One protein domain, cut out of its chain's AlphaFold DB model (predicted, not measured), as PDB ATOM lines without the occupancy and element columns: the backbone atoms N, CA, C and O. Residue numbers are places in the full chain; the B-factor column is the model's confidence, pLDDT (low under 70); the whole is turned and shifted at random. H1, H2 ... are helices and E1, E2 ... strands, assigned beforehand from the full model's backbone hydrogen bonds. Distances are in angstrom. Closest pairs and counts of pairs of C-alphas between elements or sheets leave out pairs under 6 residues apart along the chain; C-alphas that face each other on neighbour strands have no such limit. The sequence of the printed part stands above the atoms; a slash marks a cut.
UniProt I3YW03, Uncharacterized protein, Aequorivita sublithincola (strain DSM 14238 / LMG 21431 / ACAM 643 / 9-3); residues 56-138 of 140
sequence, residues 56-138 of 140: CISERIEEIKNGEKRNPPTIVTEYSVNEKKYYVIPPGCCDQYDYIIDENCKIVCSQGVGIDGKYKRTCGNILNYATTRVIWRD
ATOM      1  N   CYS A  56      43.103  -4.930  82.138       94.75
ATOM      2  CA  CYS A  56      41.735  -5.040  82.657       94.75
ATOM      3  C   CYS A  56      41.036  -3.688  82.866       94.75
ATOM      4  O   CYS A  56      39.810  -3.600  82.826       94.75
ATOM      5  N   ILE A  57      41.799  -2.620  83.124       96.19
ATOM      6  CA  ILE A  57      41.246  -1.275  83.276       96.19
ATOM      7  C   ILE A  57      40.868  -0.746  81.897       96.19
ATOM      8  O   ILE A  57      39.781  -0.191  81.746       96.19
ATOM      9  N   SER A  58      41.711  -0.974  80.881       95.94
ATOM     10  CA  SER A  58      41.346  -0.663  79.496       95.94
ATOM     11  C   SER A  58      40.141  -1.472  79.015       95.94
ATOM     12  O   SER A  58      39.242  -0.885  78.428       95.94
ATOM     13  N   GLU A  59      40.054  -2.767  79.322       95.69
ATOM     14  CA  GLU A  59      38.912  -3.611  78.942       95.69
ATOM     15  C   GLU A  59      37.602  -3.093  79.545       95.69
ATOM     16  O   GLU A  59      36.628  -2.904  78.824       95.69
ATOM     17  N   ARG A  60      37.593  -2.732  80.835       95.25
ATOM     18  CA  ARG A  60      36.416  -2.109  81.465       95.25
ATOM     19  C   ARG A  60      36.051  -0.759  80.852       95.25
ATOM     20  O   ARG A  60      34.875  -0.421  80.769       95.25
ATOM     21  N   ILE A  61      37.032   0.038  80.428       96.12
ATOM     22  CA  ILE A  61      36.762   1.281  79.691       96.12
ATOM     23  C   ILE A  61      36.083   0.966  78.350       96.12
ATOM     24  O   ILE A  61      35.108   1.630  77.999       96.12
ATOM     25  N   GLU A  62      36.555  -0.046  77.620       97.00
ATOM     26  CA  GLU A  62      35.932  -0.480  76.364       97.00
ATOM     27  C   GLU A  62      34.511  -1.021  76.576       97.00
ATOM     28  O   GLU A  62      33.612  -0.689  75.806       97.00
ATOM     29  N   GLU A  63      34.254  -1.768  77.652       95.69
ATOM     30  CA  GLU A  63      32.896  -2.187  78.027       95.69
ATOM     31  C   GLU A  63      31.967  -0.979  78.223       95.69
ATOM     32  O   GLU A  63      30.840  -0.968  77.728       95.69
ATOM     33  N   ILE A  64      32.441   0.076  78.891       95.31
ATOM     34  CA  ILE A  64      31.656   1.299  79.110       95.31
ATOM     35  C   ILE A  64      31.400   2.027  77.789       95.31
ATOM     36  O   ILE A  64      30.275   2.467  77.542       95.31
ATOM     37  N   LYS A  65      32.414   2.133  76.921       96.00
ATOM     38  CA  LYS A  65      32.298   2.743  75.586       96.00
ATOM     39  C   LYS A  65      31.318   2.009  74.676       96.00
ATOM     40  O   LYS A  65      30.665   2.650  73.861       96.00
ATOM     41  N   ASN A  66      31.224   0.691  74.803       96.94
ATOM     42  CA  ASN A  66      30.319  -0.128  73.999       96.94
ATOM     43  C   ASN A  66      28.930  -0.281  74.638       96.94
ATOM     44  O   ASN A  66      27.989  -0.701  73.970       96.94
ATOM     45  N   GLY A  67      28.795   0.073  75.917       94.31
ATOM     46  CA  GLY A  67      27.528   0.097  76.633       94.31
ATOM     47  C   GLY A  67      26.716   1.376  76.422       94.31
ATOM     48  O   GLY A  67      27.102   2.302  75.694       94.31
ATOM     49  N   GLU A  68      25.577   1.424  77.117       93.44
ATOM     50  CA  GLU A  68      24.693   2.589  77.147       93.44
ATOM     51  C   GLU A  68      25.416   3.839  77.656       93.44
ATOM     52  O   GLU A  68      26.262   3.788  78.558       93.44
ATOM     53  N   LYS A  69      25.053   4.992  77.084       94.06
ATOM     54  CA  LYS A  69      25.569   6.284  77.526       94.06
ATOM     55  C   LYS A  69      25.158   6.528  78.978       94.06
ATOM     56  O   LYS A  69      23.973   6.574  79.301       94.06
ATOM     57  N   ARG A  70      26.151   6.736  79.840       92.06
ATOM     58  CA  ARG A  70      25.943   7.009  81.266       92.06
ATOM     59  C   ARG A  70      25.738   8.500  81.523       92.06
ATOM     60  O   ARG A  70      26.330   9.345  80.850       92.06
ATOM     61  N   ASN A  71      24.923   8.809  82.528       90.19
ATOM     62  CA  ASN A  71      24.727  10.160  83.042       90.19
ATOM     63  C   ASN A  71      24.842  10.143  84.580       90.19
ATOM     64  O   ASN A  71      23.974   9.552  85.221       90.19
ATOM     65  N   PRO A  72      25.873  10.767  85.183       90.19
ATOM     66  CA  PRO A  72      26.911  11.582  84.542       90.19
ATOM     67  C   PRO A  72      27.906  10.762  83.692       90.19
ATOM     68  O   PRO A  72      28.021   9.546  83.881       90.19
ATOM     69  N   PRO A  73      28.653  11.403  82.766       93.81
ATOM     70  CA  PRO A  73      29.714  10.735  82.019       93.81
ATOM     71  C   PRO A  73      30.749  10.112  82.957       93.81
ATOM     72  O   PRO A  73      31.157  10.721  83.950       93.81
ATOM     73  N   THR A  74      31.195   8.898  82.639       95.12
ATOM     74  CA  THR A  74      32.144   8.184  83.499       95.12
ATOM     75  C   THR A  74      33.531   8.824  83.445       95.12
ATOM     76  O   THR A  74      34.037   9.157  82.375       95.12
ATOM     77  N   ILE A  75      34.163   8.960  84.612       96.12
ATOM     78  CA  ILE A  75      35.544   9.423  84.770       96.12
ATOM     79  C   ILE A  75      36.318   8.317  85.474       96.12
ATOM     80  O   ILE A  75      36.033   8.000  86.626       96.12
ATOM     81  N   VAL A  76      37.309   7.748  84.797       96.31
ATOM     82  CA  VAL A  76      38.191   6.745  85.391       96.31
ATOM     83  C   VAL A  76      39.437   7.433  85.920       96.31
ATOM     84  O   VAL A  76      40.112   8.188  85.212       96.31
ATOM     85  N   THR A  77      39.729   7.161  87.185       96.19
ATOM     86  CA  THR A  77      40.758   7.863  87.948       96.19
ATOM     87  C   THR A  77      41.788   6.879  88.479       96.19
ATOM     88  O   THR A  77      41.435   5.841  89.032       96.19
ATOM     89  N   GLU A  78      43.059   7.218  88.313       96.06
ATOM     90  CA  GLU A  78      44.199   6.535  88.910       96.06
ATOM     91  C   GLU A  78      44.665   7.294  90.156       96.06
ATOM     92  O   GLU A  78      44.787   8.520  90.157       96.06
ATOM     93  N   TYR A  79      44.966   6.540  91.202       95.44
ATOM     94  CA  TYR A  79      45.545   6.990  92.453       95.44
ATOM     95  C   TYR A  79      46.915   6.338  92.616       95.44
ATOM     96  O   TYR A  79      47.030   5.119  92.528       95.44
ATOM     97  N   SER A  80      47.947   7.134  92.875       94.56
ATOM     98  CA  SER A  80      49.312   6.660  93.124       94.56
ATOM     99  C   SER A  80      49.694   6.892  94.585       94.56
ATOM    100  O   SER A  80      49.686   8.034  95.045       94.56
ATOM    101  N   VAL A  81      50.017   5.818  95.311       93.69
ATOM    102  CA  VAL A  81      50.335   5.825  96.751       93.69
ATOM    103  C   VAL A  81      51.497   4.875  97.008       93.69
ATOM    104  O   VAL A  81      51.348   3.673  96.805       93.69
ATOM    105  N   ASN A  82      52.630   5.382  97.506       91.25
ATOM    106  CA  ASN A  82      53.812   4.566  97.830       91.25
ATOM    107  C   ASN A  82      54.188   3.602  96.688       91.25
ATOM    108  O   ASN A  82      54.268   2.395  96.902       91.25
ATOM    109  N   GLU A  83      54.314   4.138  95.468       90.00
ATOM    110  CA  GLU A  83      54.618   3.392  94.230       90.00
ATOM    111  C   GLU A  83      53.537   2.397  93.768       90.00
ATOM    112  O   GLU A  83      53.650   1.841  92.679       90.00
ATOM    113  N   LYS A  84      52.448   2.228  94.524       92.94
ATOM    114  CA  LYS A  84      51.292   1.418  94.128       92.94
ATOM    115  C   LYS A  84      50.266   2.254  93.388       92.94
ATOM    116  O   LYS A  84      50.016   3.408  93.746       92.94
ATOM    117  N   LYS A  85      49.616   1.631  92.409       95.00
ATOM    118  CA  LYS A  85      48.518   2.233  91.659       95.00
ATOM    119  C   LYS A  85      47.189   1.597  92.029       95.00
ATOM    120  O   LYS A  85      47.075   0.378  92.147       95.00
ATOM    121  N   TYR A  86      46.184   2.447  92.165       96.00
ATOM    122  CA  TYR A  86      44.797   2.050  92.330       96.00
ATOM    123  C   TYR A  86      43.927   2.771  91.317       96.00
ATOM    124  O   TYR A  86      44.201   3.906  90.936       96.00
ATOM    125  N   TYR A  87      42.849   2.124  90.914       96.69
ATOM    126  CA  TYR A  87      41.938   2.596  89.892       96.69
ATOM    127  C   TYR A  87      40.529   2.632  90.456       96.69
ATOM    128  O   TYR A  87      40.081   1.683  91.101       96.69
ATOM    129  N   VAL A  88      39.833   3.730  90.190       95.50
ATOM    130  CA  VAL A  88      38.407   3.869  90.474       95.50
ATOM    131  C   VAL A  88      37.686   4.037  89.150       95.50
ATOM    132  O   VAL A  88      37.949   4.974  88.392       95.50
ATOM    133  N   ILE A  89      36.780   3.099  88.890       94.12
ATOM    134  CA  ILE A  89      35.822   3.146  87.791       94.12
ATOM    135  C   ILE A  89      34.453   3.309  88.453       94.12
ATOM    136  O   ILE A  89      33.976   2.347  89.060       94.12
ATOM    137  N   PRO A  90      33.844   4.504  88.383       90.88
ATOM    138  CA  PRO A  90      32.540   4.734  88.977       90.88
ATOM    139  C   PRO A  90      31.493   3.759  88.426       90.88
ATOM    140  O   PRO A  90      31.522   3.423  87.228       90.88
ATOM    141  N   PRO A  91      30.557   3.306  89.271       89.19
ATOM    142  CA  PRO A  91      29.443   2.498  88.817       89.19
ATOM    143  C   PRO A  91      28.569   3.272  87.823       89.19
ATOM    144  O   PRO A  91      28.605   4.499  87.732       89.19
ATOM    145  N   GLY A  92      27.758   2.539  87.060       87.50
ATOM    146  CA  GLY A  92      26.812   3.143  86.115       87.50
ATOM    147  C   GLY A  92      25.579   3.772  86.775       87.50
ATOM    148  O   GLY A  92      24.808   4.424  86.080       87.50
ATOM    149  N   CYS A  93      25.376   3.563  88.080       83.75
ATOM    150  CA  CYS A  93      24.208   4.018  88.831       83.75
ATOM    151  C   CYS A  93      24.602   4.459  90.250       83.75
ATOM    152  O   CYS A  93      25.563   3.948  90.821       83.75
ATOM    153  N   CYS A  94      23.830   5.390  90.807       76.81
ATOM    154  CA  CYS A  94      24.080   6.114  92.055       76.81
ATOM    155  C   CYS A  94      24.037   5.249  93.329       76.81
ATOM    156  O   CYS A  94      24.566   5.667  94.356       76.81
ATOM    157  N   ASP A  95      23.449   4.052  93.255       84.00
ATOM    158  CA  ASP A  95      23.174   3.189  94.415       84.00
ATOM    159  C   ASP A  95      24.106   1.965  94.439       84.00
ATOM    160  O   ASP A  95      23.735   0.845  94.804       84.00
ATOM    161  N   GLN A  96      25.330   2.156  93.962       89.12
ATOM    162  CA  GLN A  96      26.363   1.135  93.897       89.12
ATOM    163  C   GLN A  96      27.641   1.675  94.533       89.12
ATOM    164  O   GLN A  96      27.961   2.858  94.434       89.12
ATOM    165  N   TYR A  97      28.393   0.789  95.182       90.81
ATOM    166  CA  TYR A  97      29.673   1.169  95.759       90.81
ATOM    167  C   TYR A  97      30.710   1.450  94.668       90.81
ATOM    168  O   TYR A  97      30.821   0.706  93.694       90.81
ATOM    169  N   ASP A  98      31.549   2.456  94.903       90.19
ATOM    170  CA  ASP A  98      32.794   2.637  94.173       90.19
ATOM    171  C   ASP A  98      33.789   1.570  94.628       90.19
ATOM    172  O   ASP A  98      34.165   1.512  95.807       90.19
ATOM    173  N   TYR A  99      34.239   0.731  93.698       91.94
ATOM    174  CA  TYR A  99      35.293  -0.242  93.958       91.94
ATOM    175  C   TYR A  99      36.662   0.341  93.621       91.94
ATOM    176  O   TYR A  99      36.882   0.874  92.534       91.94
ATOM    177  N   ILE A 100      37.594   0.189  94.559       94.19
ATOM    178  CA  ILE A 100      38.998   0.548  94.385       94.19
ATOM    179  C   ILE A 100      39.717  -0.723  93.958       94.19
ATOM    180  O   ILE A 100      39.680  -1.737  94.663       94.19
ATOM    181  N   ILE A 101      40.350  -0.662  92.797       96.06
ATOM    182  CA  ILE A 101      40.955  -1.805  92.119       96.06
ATOM    183  C   ILE A 101      42.470  -1.596  92.069       96.06
ATOM    184  O   ILE A 101      42.905  -0.486  91.788       96.06
ATOM    185  N   ASP A 102      43.282  -2.613  92.350       95.75
ATOM    186  CA  ASP A 102      44.741  -2.512  92.198       95.75
ATOM    187  C   ASP A 102      45.207  -2.746  90.747       95.75
ATOM    188  O   ASP A 102      44.420  -3.023  89.842       95.75
ATOM    189  N   GLU A 103      46.512  -2.632  90.514       94.50
ATOM    190  CA  GLU A 103      47.144  -2.882  89.211       94.50
ATOM    191  C   GLU A 103      46.977  -4.316  88.682       94.50
ATOM    192  O   GLU A 103      47.093  -4.540  87.480       94.50
ATOM    193  N   ASN A 104      46.635  -5.263  89.563       95.06
ATOM    194  CA  ASN A 104      46.326  -6.654  89.237       95.06
ATOM    195  C   ASN A 104      44.816  -6.899  89.135       95.06
ATOM    196  O   ASN A 104      44.361  -8.044  89.160       95.06
ATOM    197  N   CYS A 105      44.022  -5.830  89.019       94.50
ATOM    198  CA  CYS A 105      42.584  -5.888  88.777       94.50
ATOM    199  C   CYS A 105      41.771  -6.447  89.950       94.50
ATOM    200  O   CYS A 105      40.581  -6.750  89.798       94.50
ATOM    201  N   LYS A 106      42.376  -6.555  91.137       95.94
ATOM    202  CA  LYS A 106      41.715  -7.059  92.335       95.94
ATOM    203  C   LYS A 106      40.987  -5.930  93.048       95.94
ATOM    204  O   LYS A 106      41.532  -4.848  93.249       95.94
ATOM    205  N   ILE A 107      39.761  -6.203  93.491       94.06
ATOM    206  CA  ILE A 107      39.034  -5.295  94.382       94.06
ATOM    207  C   ILE A 107      39.750  -5.275  95.734       94.06
ATOM    208  O   ILE A 107      39.818  -6.286  96.435       94.06
ATOM    209  N   VAL A 108      40.270  -4.109  96.096       94.50
ATOM    210  CA  VAL A 108      40.969  -3.872  97.363       94.50
ATOM    211  C   VAL A 108      39.970  -3.476  98.437       94.50
ATOM    212  O   VAL A 108      40.006  -3.979  99.559       94.50
ATOM    213  N   CYS A 109      39.064  -2.566  98.092       93.06
ATOM    214  CA  CYS A 109      38.061  -2.048  99.001       93.06
ATOM    215  C   CYS A 109      36.910  -1.392  98.230       93.06
ATOM    216  O   CYS A 109      36.898  -1.326  97.001       93.06
ATOM    217  N   SER A 110      35.925  -0.923  98.987       92.00
ATOM    218  CA  SER A 110      34.732  -0.240  98.494       92.00
ATOM    219  C   SER A 110      34.395   0.976  99.351       92.00
ATOM    220  O   SER A 110      34.602   0.961 100.579       92.00
ATOM    221  N   GLN A 111      33.852   2.002  98.708       90.50
ATOM    222  CA  GLN A 111      33.334   3.197  99.360       90.50
ATOM    223  C   GLN A 111      32.023   3.670  98.717       90.50
ATOM    224  O   GLN A 111      31.719   3.285  97.594       90.50
ATOM    225  N   GLY A 112      31.244   4.488  99.423       88.38
ATOM    226  CA  GLY A 112      30.004   5.066  98.892       88.38
ATOM    227  C   GLY A 112      28.750   4.432  99.484       88.38
ATOM    228  O   GLY A 112      28.808   3.847 100.568       88.38
ATOM    229  N   VAL A 113      27.620   4.591  98.798       87.69
ATOM    230  CA  VAL A 113      26.301   4.115  99.239       87.69
ATOM    231  C   VAL A 113      25.883   2.929  98.377       87.69
ATOM    232  O   VAL A 113      25.981   2.980  97.155       87.69
ATOM    233  N   GLY A 114      25.463   1.841  99.016       88.06
ATOM    234  CA  GLY A 114      24.937   0.669  98.322       88.06
ATOM    235  C   GLY A 114      23.436   0.760  98.069       88.06
ATOM    236  O   GLY A 114      22.749   1.638  98.586       88.06
ATOM    237  N   ILE A 115      22.911  -0.226  97.344       89.06
ATOM    238  CA  ILE A 115      21.481  -0.342  97.024       89.06
ATOM    239  C   ILE A 115      20.588  -0.478  98.267       89.06
ATOM    240  O   ILE A 115      19.402  -0.175  98.230       89.06
ATOM    241  N   ASP A 116      21.163  -0.913  99.388       89.88
ATOM    242  CA  ASP A 116      20.500  -0.985 100.689       89.88
ATOM    243  C   ASP A 116      20.473   0.362 101.432       89.88
ATOM    244  O   ASP A 116      20.050   0.424 102.588       89.88
ATOM    245  N   GLY A 117      20.956   1.435 100.796       86.94
ATOM    246  CA  GLY A 117      21.067   2.774 101.368       86.94
ATOM    247  C   GLY A 117      22.168   2.904 102.422       86.94
ATOM    248  O   GLY A 117      22.282   3.951 103.062       86.94
ATOM    249  N   LYS A 118      22.989   1.868 102.639       90.69
ATOM    250  CA  LYS A 118      24.045   1.909 103.652       90.69
ATOM    251  C   LYS A 118      25.320   2.493 103.073       90.69
ATOM    252  O   LYS A 118      25.756   2.142 101.980       90.69
ATOM    253  N   TYR A 119      25.952   3.356 103.859       87.00
ATOM    254  CA  TYR A 119      27.283   3.852 103.551       87.00
ATOM    255  C   TYR A 119      28.343   2.833 103.976       87.00
ATOM    256  O   TYR A 119      28.352   2.360 105.115       87.00
ATOM    257  N   LYS A 120      29.281   2.535 103.077       86.00
ATOM    258  CA  LYS A 120      30.447   1.693 103.343       86.00
ATOM    259  C   LYS A 120      31.710   2.519 103.154       86.00
ATOM    260  O   LYS A 120      31.841   3.266 102.192       86.00
ATOM    261  N   ARG A 121      32.671   2.355 104.064       86.50
ATOM    262  CA  ARG A 121      34.031   2.898 103.941       86.50
ATOM    263  C   ARG A 121      35.024   1.827 104.362       86.50
ATOM    264  O   ARG A 121      35.516   1.815 105.483       86.50
ATOM    265  N   THR A 122      35.297   0.898 103.451       91.00
ATOM    266  CA  THR A 122      36.260  -0.193 103.706       91.00
ATOM    267  C   THR A 122      37.689   0.148 103.307       91.00
ATOM    268  O   THR A 122      38.598  -0.620 103.586       91.00
ATOM    269  N   CYS A 123      37.905   1.307 102.687       87.06
ATOM    270  CA  CYS A 123      39.211   1.706 102.169       87.06
ATOM    271  C   CYS A 123      40.178   2.268 103.214       87.06
ATOM    272  O   CYS A 123      41.332   2.543 102.886       87.06
ATOM    273  N   GLY A 124      39.736   2.436 104.467       87.38
ATOM    274  CA  GLY A 124      40.547   3.058 105.510       87.38
ATOM    275  C   GLY A 124      41.147   4.375 105.016       87.38
ATOM    276  O   GLY A 124      40.417   5.247 104.551       87.38
ATOM    277  N   ASN A 125      42.479   4.467 105.064       85.75
ATOM    278  CA  ASN A 125      43.247   5.639 104.635       85.75
ATOM    279  C   ASN A 125      44.022   5.423 103.323       85.75
ATOM    280  O   ASN A 125      44.929   6.197 103.025       85.75
ATOM    281  N   ILE A 126      43.710   4.372 102.552       83.88
ATOM    282  CA  ILE A 126      44.545   3.929 101.424       83.88
ATOM    283  C   ILE A 126      44.774   5.022 100.375       83.88
ATOM    284  O   ILE A 126      45.856   5.081  99.807       83.88
ATOM    285  N   LEU A 127      43.800   5.917 100.168       84.62
ATOM    286  CA  LEU A 127      43.875   7.001  99.183       84.62
ATOM    287  C   LEU A 127      44.182   8.381  99.792       84.62
ATOM    288  O   LEU A 127      44.277   9.354  99.051       84.62
ATOM    289  N   ASN A 128      44.350   8.503 101.115       84.69
ATOM    290  CA  ASN A 128      44.420   9.816 101.784       84.69
ATOM    291  C   ASN A 128      45.621  10.671 101.350       84.69
ATOM    292  O   ASN A 128      45.565  11.893 101.442       84.69
ATOM    293  N   TYR A 129      46.695  10.030 100.887       85.00
ATOM    294  CA  TYR A 129      47.931  10.682 100.442       85.00
ATOM    295  C   TYR A 129      48.226  10.400  98.968       85.00
ATOM    296  O   TYR A 129      49.373  10.446  98.534       85.00
ATOM    297  N   ALA A 130      47.192  10.040  98.207       90.06
ATOM    298  CA  ALA A 130      47.345   9.674  96.815       90.06
ATOM    299  C   ALA A 130      47.538  10.897  95.919       90.06
ATOM    300  O   ALA A 130      46.744  11.841  95.947       90.06
ATOM    301  N   THR A 131      48.511  10.812  95.015       93.75
ATOM    302  CA  THR A 131      48.485  11.644  93.810       93.75
ATOM    303  C   THR A 131      47.420  11.086  92.878       93.75
ATOM    304  O   THR A 131      47.405   9.889  92.595       93.75
ATOM    305  N   THR A 132      46.520  11.946  92.411       94.75
ATOM    306  CA  THR A 132      45.355  11.541  91.618       94.75
ATOM    307  C   THR A 132      45.489  12.028  90.178       94.75
ATOM    308  O   THR A 132      45.864  13.177  89.946       94.75
ATOM    309  N   ARG A 133      45.155  11.175  89.205       95.12
ATOM    310  CA  ARG A 133      45.163  11.491  87.772       95.12
ATOM    311  C   ARG A 133      43.940  10.894  87.083       95.12
ATOM    312  O   ARG A 133      43.682   9.702  87.203       95.12
ATOM    313  N   VAL A 134      43.216  11.694  86.303       96.38
ATOM    314  CA  VAL A 134      42.192  11.165  85.389       96.38
ATOM    315  C   VAL A 134      42.898  10.467  84.233       96.38
ATOM    316  O   VAL A 134      43.700  11.090  83.540       96.38
ATOM    317  N   ILE A 135      42.601   9.186  84.031       96.12
ATOM    318  CA  ILE A 135      43.192   8.387  82.948       96.12
ATOM    319  C   ILE A 135      42.244   8.222  81.765       96.12
ATOM    320  O   ILE A 135      42.697   7.982  80.650       96.12
ATOM    321  N   TRP A 136      40.939   8.388  81.985       96.88
ATOM    322  CA  TRP A 136      39.949   8.380  80.916       96.88
ATOM    323  C   TRP A 136      38.661   9.101  81.331       96.88
ATOM    324  O   TRP A 136      38.286   9.112  82.504       96.88
ATOM    325  N   ARG A 137      37.974   9.696  80.353       97.19
ATOM    326  CA  ARG A 137      36.656  10.320  80.495       97.19
ATOM    327  C   ARG A 137      35.796   9.915  79.303       97.19
ATOM    328  O   ARG A 137      36.256  10.017  78.168       97.19
ATOM    329  N   ASP A 138      34.556   9.518  79.563       96.38
ATOM    330  CA  ASP A 138      33.559   9.350  78.508       96.38
ATOM    331  C   ASP A 138      33.152  10.725  77.958       96.38
ATOM    332  O   ASP A 138      32.761  11.610  78.721       96.38
TER     333      ASP A 138
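This is residues 56 to 138 of the 140 residues of an uncharacterized protein of Aequorivita sublithincola (strain DSM 14238 / LMG 21431 / ACAM 643 / 9-3) (UniProt I3YW03). One strongly twisted sheet of six strands makes the body, and a single helix, H1, packs over one face of it near the E6 edge, running along E1. The first five strands fold back and forth as a row of hairpins, and residues 122 to 130 then lead from E5, at one edge, to E6, at the other. The printed part has 83 residues, with H1 first and then E1 to E6 along the chain; the sheet's order is E5, E4, E3, E2, E1, E6, antiparallel throughout, and the class is mixed, helices and strands. It is compact, with a radius of gyration of the C-alphas of 12.8 A and spans of 35 by 30 by 19 A.

Begin in the sheet: find C-alpha 75 at (35.544, 9.423, 84.770), where E1, residues 75 to 81, starts its 19.4 A run. E2 is residues 84 to 88, 13.6 A long, and E3 is residues 98 to 102, 13.2 A. E4 takes residues 107 to 113, 16.6 A, and E5 the three residues 119 to 121, 6.8 A. E6, residues 131 to 137, runs 17.9 A to C-alpha 137 at (36.656, 10.320, 80.495). Look back to C-alpha 56 at (41.735, -5.040, 82.657) for H1, residues 56 to 66, 15.1 A long.

E1 to E5 form a meander, each strand the antiparallel neighbour of the one before. Between E1 and E2, a hairpin, look for N 79 and O 86, 2.8 A apart and within hydrogen-bond range. On the other side of E1, N 78 and O 133 of edge strand E6 are 2.8 A apart. E2 and E3 show N 87 and O 101 at 2.8 A; E3 and E4 show N 98 and O 111 at 2.8 A. E4 pairs in a staggered way, with E3 over residues 107 to 111 and with edge strand E5 over 111 to 113, where N 120 and O 112 are 2.9 A apart. H1 is on the sheet at a height of 10.1 A, over E1 and only just over E6, on which 3 of its C-alphas fall; on the local plane it stands at 2 degrees to E1, along the strands. The closest C-alphas of H1 and E6 are those of Ile 61 and Trp 136, 7.9 A apart. In H1 every O i to N i+4 pair is within hydrogen-bond range.

The C-alphas farthest apart, those of Glu 68 and Asn 82, are 35.8 A apart. The printed part has no cut and no long link. Its mean pLDDT is 92.1, and no printed residue is under 70.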